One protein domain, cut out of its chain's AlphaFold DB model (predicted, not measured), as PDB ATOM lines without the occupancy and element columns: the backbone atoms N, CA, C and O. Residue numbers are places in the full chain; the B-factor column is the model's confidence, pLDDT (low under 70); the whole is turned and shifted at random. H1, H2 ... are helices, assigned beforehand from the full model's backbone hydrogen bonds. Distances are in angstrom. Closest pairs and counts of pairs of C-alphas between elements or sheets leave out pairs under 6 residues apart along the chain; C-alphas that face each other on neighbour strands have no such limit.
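AT A GLANCE: This is residues 4 to 59 of the 59 residues of an uncharacterized protein of bacterium TMED88 (UniProt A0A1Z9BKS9). A long, loose helical hairpin: two long helices, H1 and H2, run opposite ways side by side over only part of their length, shifted along the axis. Residues 4 to 11 of H1 stick out at one end of the rod and residues 33 to 38 at the other. The printed part has 56 residues with two named helices, H1 then H2, and no named strand: all helix. It is only just loose, close to extended, with a radius of gyration of the C-alphas of 15.0 A, and spans 52 by 17 by 12 A.

IN THESE COORDINATES: H1, residues 4 to 25, measures 31.4 A from C-alpha 4 at (62.199, 32.315, 96.171) to C-alpha 25. H2, residues 37 to 58, measures 31.5 A and ends with C-alpha 58 at (81.020, 25.526, 92.003).

HOW THE PARTS SIT: H1, with residues 15 to 23 alone, touches residues 50 to 57 of H2; the closest C-alphas, of Leu 22 and Val 50, are 6.5 A apart. This helical hairpin has a shallow tilt of 18 degrees. Each O i to N i+4 pair is within hydrogen-bond range in H1, and 17 of 18 in H2.

THE WHOLE: The C-alphas farthest apart, of Ser 4 and Thr 34, are 52.4 A apart. The printed part has no cut, and the 11-residue link is long. Mean pLDDT of the printed part is 91.6; residue 59 is under 70.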
ATOM      1  N   SER A   4      61.001  32.234  97.012       78.00
ATOM      2  CA  SER A   4      62.199  32.315  96.171       78.00
ATOM      3  C   SER A   4      63.431  31.632  96.772       78.00
ATOM      4  O   SER A   4      64.147  30.942  96.048       78.00
ATOM      5  N   LEU A   5      63.684  31.790  98.078       78.25
ATOM      6  CA  LEU A   5      64.876  31.215  98.711       78.25
ATOM      7  C   LEU A   5      64.791  29.687  98.769       78.25
ATOM      8  O   LEU A   5      65.697  29.010  98.299       78.25
ATOM      9  N   SER A   6      63.667  29.145  99.246       81.56
ATOM     10  CA  SER A   6      63.473  27.692  99.319       81.56
ATOM     11  C   SER A   6      63.478  27.026  97.936       81.56
ATOM     12  O   SER A   6      63.956  25.903  97.802       81.56
ATOM     13  N   THR A   7      63.005  27.710  96.886       84.12
ATOM     14  CA  THR A   7      63.116  27.199  95.507       84.12
ATOM     15  C   THR A   7      64.546  27.225  94.969       84.12
ATOM     16  O   THR A   7      64.934  26.304  94.256       84.12
ATOM     17  N   LEU A   8      65.343  28.243  95.315       85.25
ATOM     18  CA  LEU A   8      66.757  28.324  94.927       85.25
ATOM     19  C   LEU A   8      67.584  27.226  95.606       85.25
ATOM     20  O   LEU A   8      68.421  26.596  94.963       85.25
ATOM     21  N   GLU A   9      67.318  26.962  96.884       86.38
ATOM     22  CA  GLU A   9      67.959  25.880  97.637       86.38
ATOM     23  C   GLU A   9      67.627  24.504  97.047       86.38
ATOM     24  O   GLU A   9      68.532  23.691  96.840       86.38
ATOM     25  N   ALA A  10      66.352  24.261  96.720       86.25
ATOM     26  CA  ALA A  10      65.916  23.030  96.066       86.25
ATOM     27  C   ALA A  10      66.601  22.841  94.703       86.25
ATOM     28  O   ALA A  10      67.174  21.784  94.449       86.25
ATOM     29  N   PHE A  11      66.641  23.886  93.870       85.81
ATOM     30  CA  PHE A  11      67.323  23.840  92.575       85.81
ATOM     31  C   PHE A  11      68.823  23.546  92.716       85.81
ATOM     32  O   PHE A  11      69.364  22.697  92.011       85.81
ATOM     33  N   GLY A  12      69.504  24.190  93.670       87.81
ATOM     34  CA  GLY A  12      70.916  23.914  93.945       87.81
ATOM     35  C   GLY A  12      71.165  22.485  94.445       87.81
ATOM     36  O   GLY A  12      72.225  21.913  94.185       87.81
ATOM     37  N   MET A  13      70.211  21.887  95.163       89.38
ATOM     38  CA  MET A  13      70.279  20.484  95.579       89.38
ATOM     39  C   MET A  13      70.101  19.533  94.390       89.38
ATOM     40  O   MET A  13      70.879  18.589  94.248       89.38
ATOM     41  N   GLU A  14      69.135  19.804  93.512       92.06
ATOM     42  CA  GLU A  14      68.905  19.027  92.288       92.06
ATOM     43  C   GLU A  14      70.102  19.101  91.331       92.06
ATOM     44  O   GLU A  14      70.557  18.066  90.843       92.06
ATOM     45  N   ALA A  15      70.677  20.291  91.129       91.38
ATOM     46  CA  ALA A  15      71.861  20.489  90.291       91.38
ATOM     47  C   ALA A  15      73.065  19.667  90.788       91.38
ATOM     48  O   ALA A  15      73.731  19.000  89.996       91.38
ATOM     49  N   ARG A  16      73.303  19.635  92.107       92.69
ATOM     50  CA  ARG A  16      74.330  18.771  92.718       92.69
ATOM     51  C   ARG A  16      74.023  17.283  92.544       92.69
ATOM     52  O   ARG A  16      74.937  16.494  92.317       92.69
ATOM     53  N   GLY A  17      72.750  16.896  92.625       95.00
ATOM     54  CA  GLY A  17      72.311  15.527  92.350       95.00
ATOM     55  C   GLY A  17      72.603  15.094  90.910       95.00
ATOM     56  O   GLY A  17      73.114  13.997  90.695       95.00
ATOM     57  N   LEU A  18      72.339  15.969  89.936       94.94
ATOM     58  CA  LEU A  18      72.661  15.731  88.527       94.94
ATOM     59  C   LEU A  18      74.170  15.656  88.290       94.94
ATOM     60  O   LEU A  18      74.623  14.745  87.601       94.94
ATOM     61  N   LEU A  19      74.951  16.560  88.892       95.38
ATOM     62  CA  LEU A  19      76.411  16.516  88.793       95.38
ATOM     63  C   LEU A  19      76.960  15.175  89.299       95.38
ATOM     64  O   LEU A  19      77.739  14.532  88.602       95.38
ATOM     65  N   LYS A  20      76.469  14.693  90.445       96.00
ATOM     66  CA  LYS A  20      76.848  13.377  90.974       96.00
ATOM     67  C   LYS A  20      76.528  12.236  89.998       96.00
ATOM     68  O   LYS A  20      77.356  11.357  89.784       96.00
ATOM     69  N   GLN A  21      75.347  12.248  89.377       97.00
ATOM     70  CA  GLN A  21      74.986  11.236  88.374       97.00
ATOM     71  C   GLN A  21      75.902  11.290  87.145       97.00
ATOM     72  O   GLN A  21      76.249  10.245  86.591       97.00
ATOM     73  N   LEU A  22      76.316  12.488  86.718       96.69
ATOM     74  CA  LEU A  22      77.265  12.661  85.618       96.69
ATOM     75  C   LEU A  22      78.646  12.100  85.971       96.69
ATOM     76  O   LEU A  22      79.244  11.426  85.136       96.69
ATOM     77  N   GLU A  23      79.134  12.318  87.193       95.81
ATOM     78  CA  GLU A  23      80.403  11.746  87.662       95.81
ATOM     79  C   GLU A  23      80.377  10.215  87.713       95.81
ATOM     80  O   GLU A  23      81.346   9.569  87.315       95.81
ATOM     81  N   GLU A  24      79.263   9.633  88.159       96.25
ATOM     82  CA  GLU A  24      79.071   8.178  88.189       96.25
ATOM     83  C   GLU A  24      78.949   7.585  86.774       96.25
ATOM     84  O   GLU A  24      79.457   6.494  86.512       96.25
ATOM     85  N   THR A  25      78.299   8.301  85.850       96.50
ATOM     86  CA  THR A  25      78.082   7.846  84.464       96.50
ATOM     87  C   THR A  25      79.336   7.993  83.602       96.50
ATOM     88  O   THR A  25      79.617   7.137  82.760       96.50
ATOM     89  N   PHE A  26      80.100   9.066  83.809       96.19
ATOM     90  CA  PHE A  26      81.302   9.407  83.050       96.19
ATOM     91  C   PHE A  26      82.503   9.547  83.999       96.19
ATOM     92  O   PHE A  26      83.036  10.652  84.201       96.19
ATOM     93  N   PRO A  27      82.935   8.428  84.609       94.25
ATOM     94  CA  PRO A  27      84.039   8.452  85.547       94.25
ATOM     95  C   PRO A  27      85.344   8.807  84.825       94.25
ATOM     96  O   PRO A  27      85.511   8.499  83.639       94.25
ATOM     97  N   PRO A  28      86.314   9.412  85.526       91.94
ATOM     98  CA  PRO A  28      87.655   9.565  84.987       91.94
ATOM     99  C   PRO A  28      88.259   8.179  84.733       91.94
ATOM    100  O   PRO A  28      88.355   7.341  85.632       91.94
ATOM    101  N   THR A  29      88.669   7.927  83.494       89.31
ATOM    102  CA  THR A  29      89.307   6.668  83.104       89.31
ATOM    103  C   THR A  29      90.754   6.911  82.723       89.31
ATOM    104  O   THR A  29      91.026   7.725  81.842       89.31
ATOM    105  N   ASN A  30      91.671   6.145  83.311       91.12
ATOM    106  CA  ASN A  30      93.046   6.110  82.833       91.12
ATOM    107  C   ASN A  30      93.139   5.180  81.618       91.12
ATOM    108  O   ASN A  30      92.741   4.016  81.728       91.12
ATOM    109  N   PRO A  31      93.646   5.662  80.473       91.75
ATOM    110  CA  PRO A  31      93.817   4.821  79.303       91.75
ATOM    111  C   PRO A  31      94.908   3.771  79.537       91.75
ATOM    112  O   PRO A  31      95.974   4.066  80.083       91.75
ATOM    113  N   GLY A  32      94.637   2.538  79.118       92.88
ATOM    114  CA  GLY A  32      95.604   1.446  79.103       92.88
ATOM    115  C   GLY A  32      96.433   1.416  77.812       92.88
ATOM    116  O   GLY A  32      96.030   1.985  76.799       92.88
ATOM    117  N   PRO A  33      97.571   0.699  77.794       91.19
ATOM    118  CA  PRO A  33      98.438   0.600  76.614       91.19
ATOM    119  C   PRO A  33      97.781  -0.101  75.412       91.19
ATOM    120  O   PRO A  33      98.290  -0.013  74.300       91.19
ATOM    121  N   THR A  34      96.675  -0.815  75.631       95.56
ATOM    122  CA  THR A  34      95.908  -1.525  74.598       95.56
ATOM    123  C   THR A  34      94.663  -0.770  74.141       95.56
ATOM    124  O   THR A  34      93.955  -1.262  73.264       95.56
ATOM    125  N   ASP A  35      94.355   0.381  74.743       93.56
ATOM    126  CA  ASP A  35      93.157   1.138  74.396       93.56
ATOM    127  C   ASP A  35      93.338   1.817  73.027       93.56
ATOM    128  O   ASP A  35      94.323   2.535  72.831       93.56
ATOM    129  N   PRO A  36      92.399   1.640  72.075       96.12
ATOM    130  CA  PRO A  36      92.437   2.359  70.807       96.12
ATOM    131  C   PRO A  36      92.385   3.870  71.031       96.12
ATOM    132  O   PRO A  36      91.645   4.356  71.890       96.12
ATOM    133  N   TYR A  37      93.133   4.626  70.229       93.62
ATOM    134  CA  TYR A  37      93.245   6.076  70.383       93.62
ATOM    135  C   TYR A  37      91.880   6.780  70.305       93.62
ATOM    136  O   TYR A  37      91.589   7.670  71.105       93.62
ATOM    137  N   GLU A  38      90.998   6.324  69.417       95.94
ATOM    138  CA  GLU A  38      89.646   6.863  69.244       95.94
ATOM    139  C   GLU A  38      88.802   6.690  70.513       95.94
ATOM    140  O   GLU A  38      88.029   7.576  70.880       95.94
ATOM    141  N   TYR A  39      88.983   5.572  71.223       94.75
ATOM    142  CA  TYR A  39      88.287   5.299  72.478       94.75
ATOM    143  C   TYR A  39      88.796   6.188  73.618       94.75
ATOM    144  O   TYR A  39      88.009   6.657  74.444       94.75
ATOM    145  N   ILE A  40      90.103   6.464  73.648       94.94
ATOM    146  CA  ILE A  40      90.703   7.410  74.598       94.94
ATOM    147  C   ILE A  40      90.136   8.814  74.360       94.94
ATOM    148  O   ILE A  40      89.652   9.437  75.303       94.94
ATOM    149  N   MET A  41      90.135   9.286  73.110       94.19
ATOM    150  CA  MET A  41      89.613  10.611  72.760       94.19
ATOM    151  C   MET A  41      88.122  10.756  73.071       94.19
ATOM    152  O   MET A  41      87.709  11.775  73.623       94.19
ATOM    153  N   TYR A  42      87.317   9.743  72.742       95.25
ATOM    154  CA  TYR A  42      85.881   9.763  73.005       95.25
ATOM    155  C   TYR A  42      85.582   9.893  74.503       95.25
ATOM    156  O   TYR A  42      84.823  10.777  74.903       95.25
ATOM    157  N   ARG A  43      86.239   9.080  75.342       95.38
ATOM    158  CA  ARG A  43      86.091   9.156  76.805       95.38
ATOM    159  C   ARG A  43      86.612  10.472  77.379       95.38
ATOM    160  O   ARG A  43      85.968  11.047  78.252       95.38
ATOM    161  N   ALA A  44      87.734  10.980  76.870       94.88
ATOM    162  CA  ALA A  44      88.277  12.269  77.294       94.88
ATOM    163  C   ALA A  44      87.306  13.423  76.996       94.88
ATOM    164  O   ALA A  44      87.081  14.268  77.859       94.88
ATOM    165  N   GLY A  45      86.675  13.427  75.817       95.88
ATOM    166  CA  GLY A  45      85.668  14.429  75.461       95.88
ATOM    167  C   GLY A  45      84.398  14.340  76.312       95.88
ATOM    168  O   GLY A  45      83.843  15.365  76.699       95.88
ATOM    169  N   GLN A  46      83.949  13.129  76.659       95.94
ATOM    170  CA  GLN A  46      82.844  12.956  77.610       95.94
ATOM    171  C   GLN A  46      83.200  13.538  78.981       95.94
ATOM    172  O   GLN A  46      82.398  14.258  79.576       95.94
ATOM    173  N   ARG A  47      84.420  13.271  79.460       96.31
ATOM    174  CA  ARG A  47      84.884  13.750  80.761       96.31
ATOM    175  C   ARG A  47      85.045  15.273  80.802       96.31
ATOM    176  O   ARG A  47      84.611  15.881  81.778       96.31
ATOM    177  N   SER A  48      85.563  15.891  79.740       96.88
ATOM    178  CA  SER A  48      85.772  17.345  79.702       96.88
ATOM    179  C   SER A  48      84.464  18.137  79.804       96.88
ATOM    180  O   SER A  48      84.449  19.242  80.334       96.88
ATOM    181  N   VAL A  49      83.347  17.581  79.317       96.94
ATOM    182  CA  VAL A  49      82.020  18.200  79.476       96.94
ATOM    183  C   VAL A  49      81.567  18.170  80.937       96.94
ATOM    184  O   VAL A  49      81.045  19.169  81.426       96.94
ATOM    185  N   VAL A  50      81.776  17.056  81.646       96.75
ATOM    186  CA  VAL A  50      81.419  16.946  83.073       96.75
ATOM    187  C   VAL A  50      82.248  17.912  83.917       96.75
ATOM    188  O   VAL A  50      81.694  18.592  84.774       96.75
ATOM    189  N   GLU A  51      83.544  18.021  83.630       96.06
ATOM    190  CA  GLU A  51      84.452  18.954  84.311       96.06
ATOM    191  C   GLU A  51      84.042  20.408  84.086       96.06
ATOM    192  O   GLU A  51      83.918  21.164  85.046       96.06
ATOM    193  N   TRP A  52      83.709  20.784  82.848       96.69
ATOM    194  CA  TRP A  52      83.204  22.127  82.566       96.69
ATOM    195  C   TRP A  52      81.917  22.434  83.351       96.69
ATOM    196  O   TRP A  52      81.781  23.518  83.916       96.69
ATOM    197  N   ILE A  53      80.970  21.491  83.435       95.19
ATOM    198  CA  ILE A  53      79.736  21.677  84.220       95.19
ATOM    199  C   ILE A  53      80.058  21.854  85.708       95.19
ATOM    200  O   ILE A  53      79.484  22.736  86.348       95.19
ATOM    201  N   GLN A  54      80.963  21.039  86.253       94.19
ATOM    202  CA  GLN A  54      81.394  21.128  87.646       94.19
ATOM    203  C   GLN A  54      81.962  22.514  87.969       94.19
ATOM    204  O   GLN A  54      81.489  23.166  88.899       94.19
ATOM    205  N   GLU A  55      82.909  22.993  87.161       94.62
ATOM    206  CA  GLU A  55      83.538  24.308  87.335       94.62
ATOM    207  C   GLU A  55      82.501  25.444  87.332       94.62
ATOM    208  O   GLU A  55      82.577  26.368  88.139       94.62
ATOM    209  N   ASN A  56      81.484  25.356  86.470       91.94
ATOM    210  CA  ASN A  56      80.441  26.380  86.359       91.94
ATOM    211  C   ASN A  56      79.352  26.286  87.447       91.94
ATOM    212  O   ASN A  56      78.589  27.235  87.605       91.94
ATOM    213  N   LEU A  57      79.249  25.167  88.176       88.44
ATOM    214  CA  LEU A  57      78.313  24.994  89.299       88.44
ATOM    215  C   LEU A  57      78.944  25.289  90.668       88.44
ATOM    216  O   LEU A  57      78.216  25.581  91.618       88.44
ATOM    217  N   GLU A  58      80.268  25.167  90.791       74.69
ATOM    218  CA  GLU A  58      81.020  25.526  92.003       74.69
ATOM    219  C   GLU A  58      81.307  27.038  92.115       74.69
ATOM    220  O   GLU A  58      81.691  27.497  93.193       74.69
ATOM    221  N   THR A  59      81.098  27.801  91.033       53.03
ATOM    222  CA  THR A  59      81.273  29.266  90.970       53.03
ATOM    223  C   THR A  59      79.998  30.015  91.360       53.03
ATOM    224  O   THR A  59      80.110  31.031  92.086       53.03
TER     225      THR A  59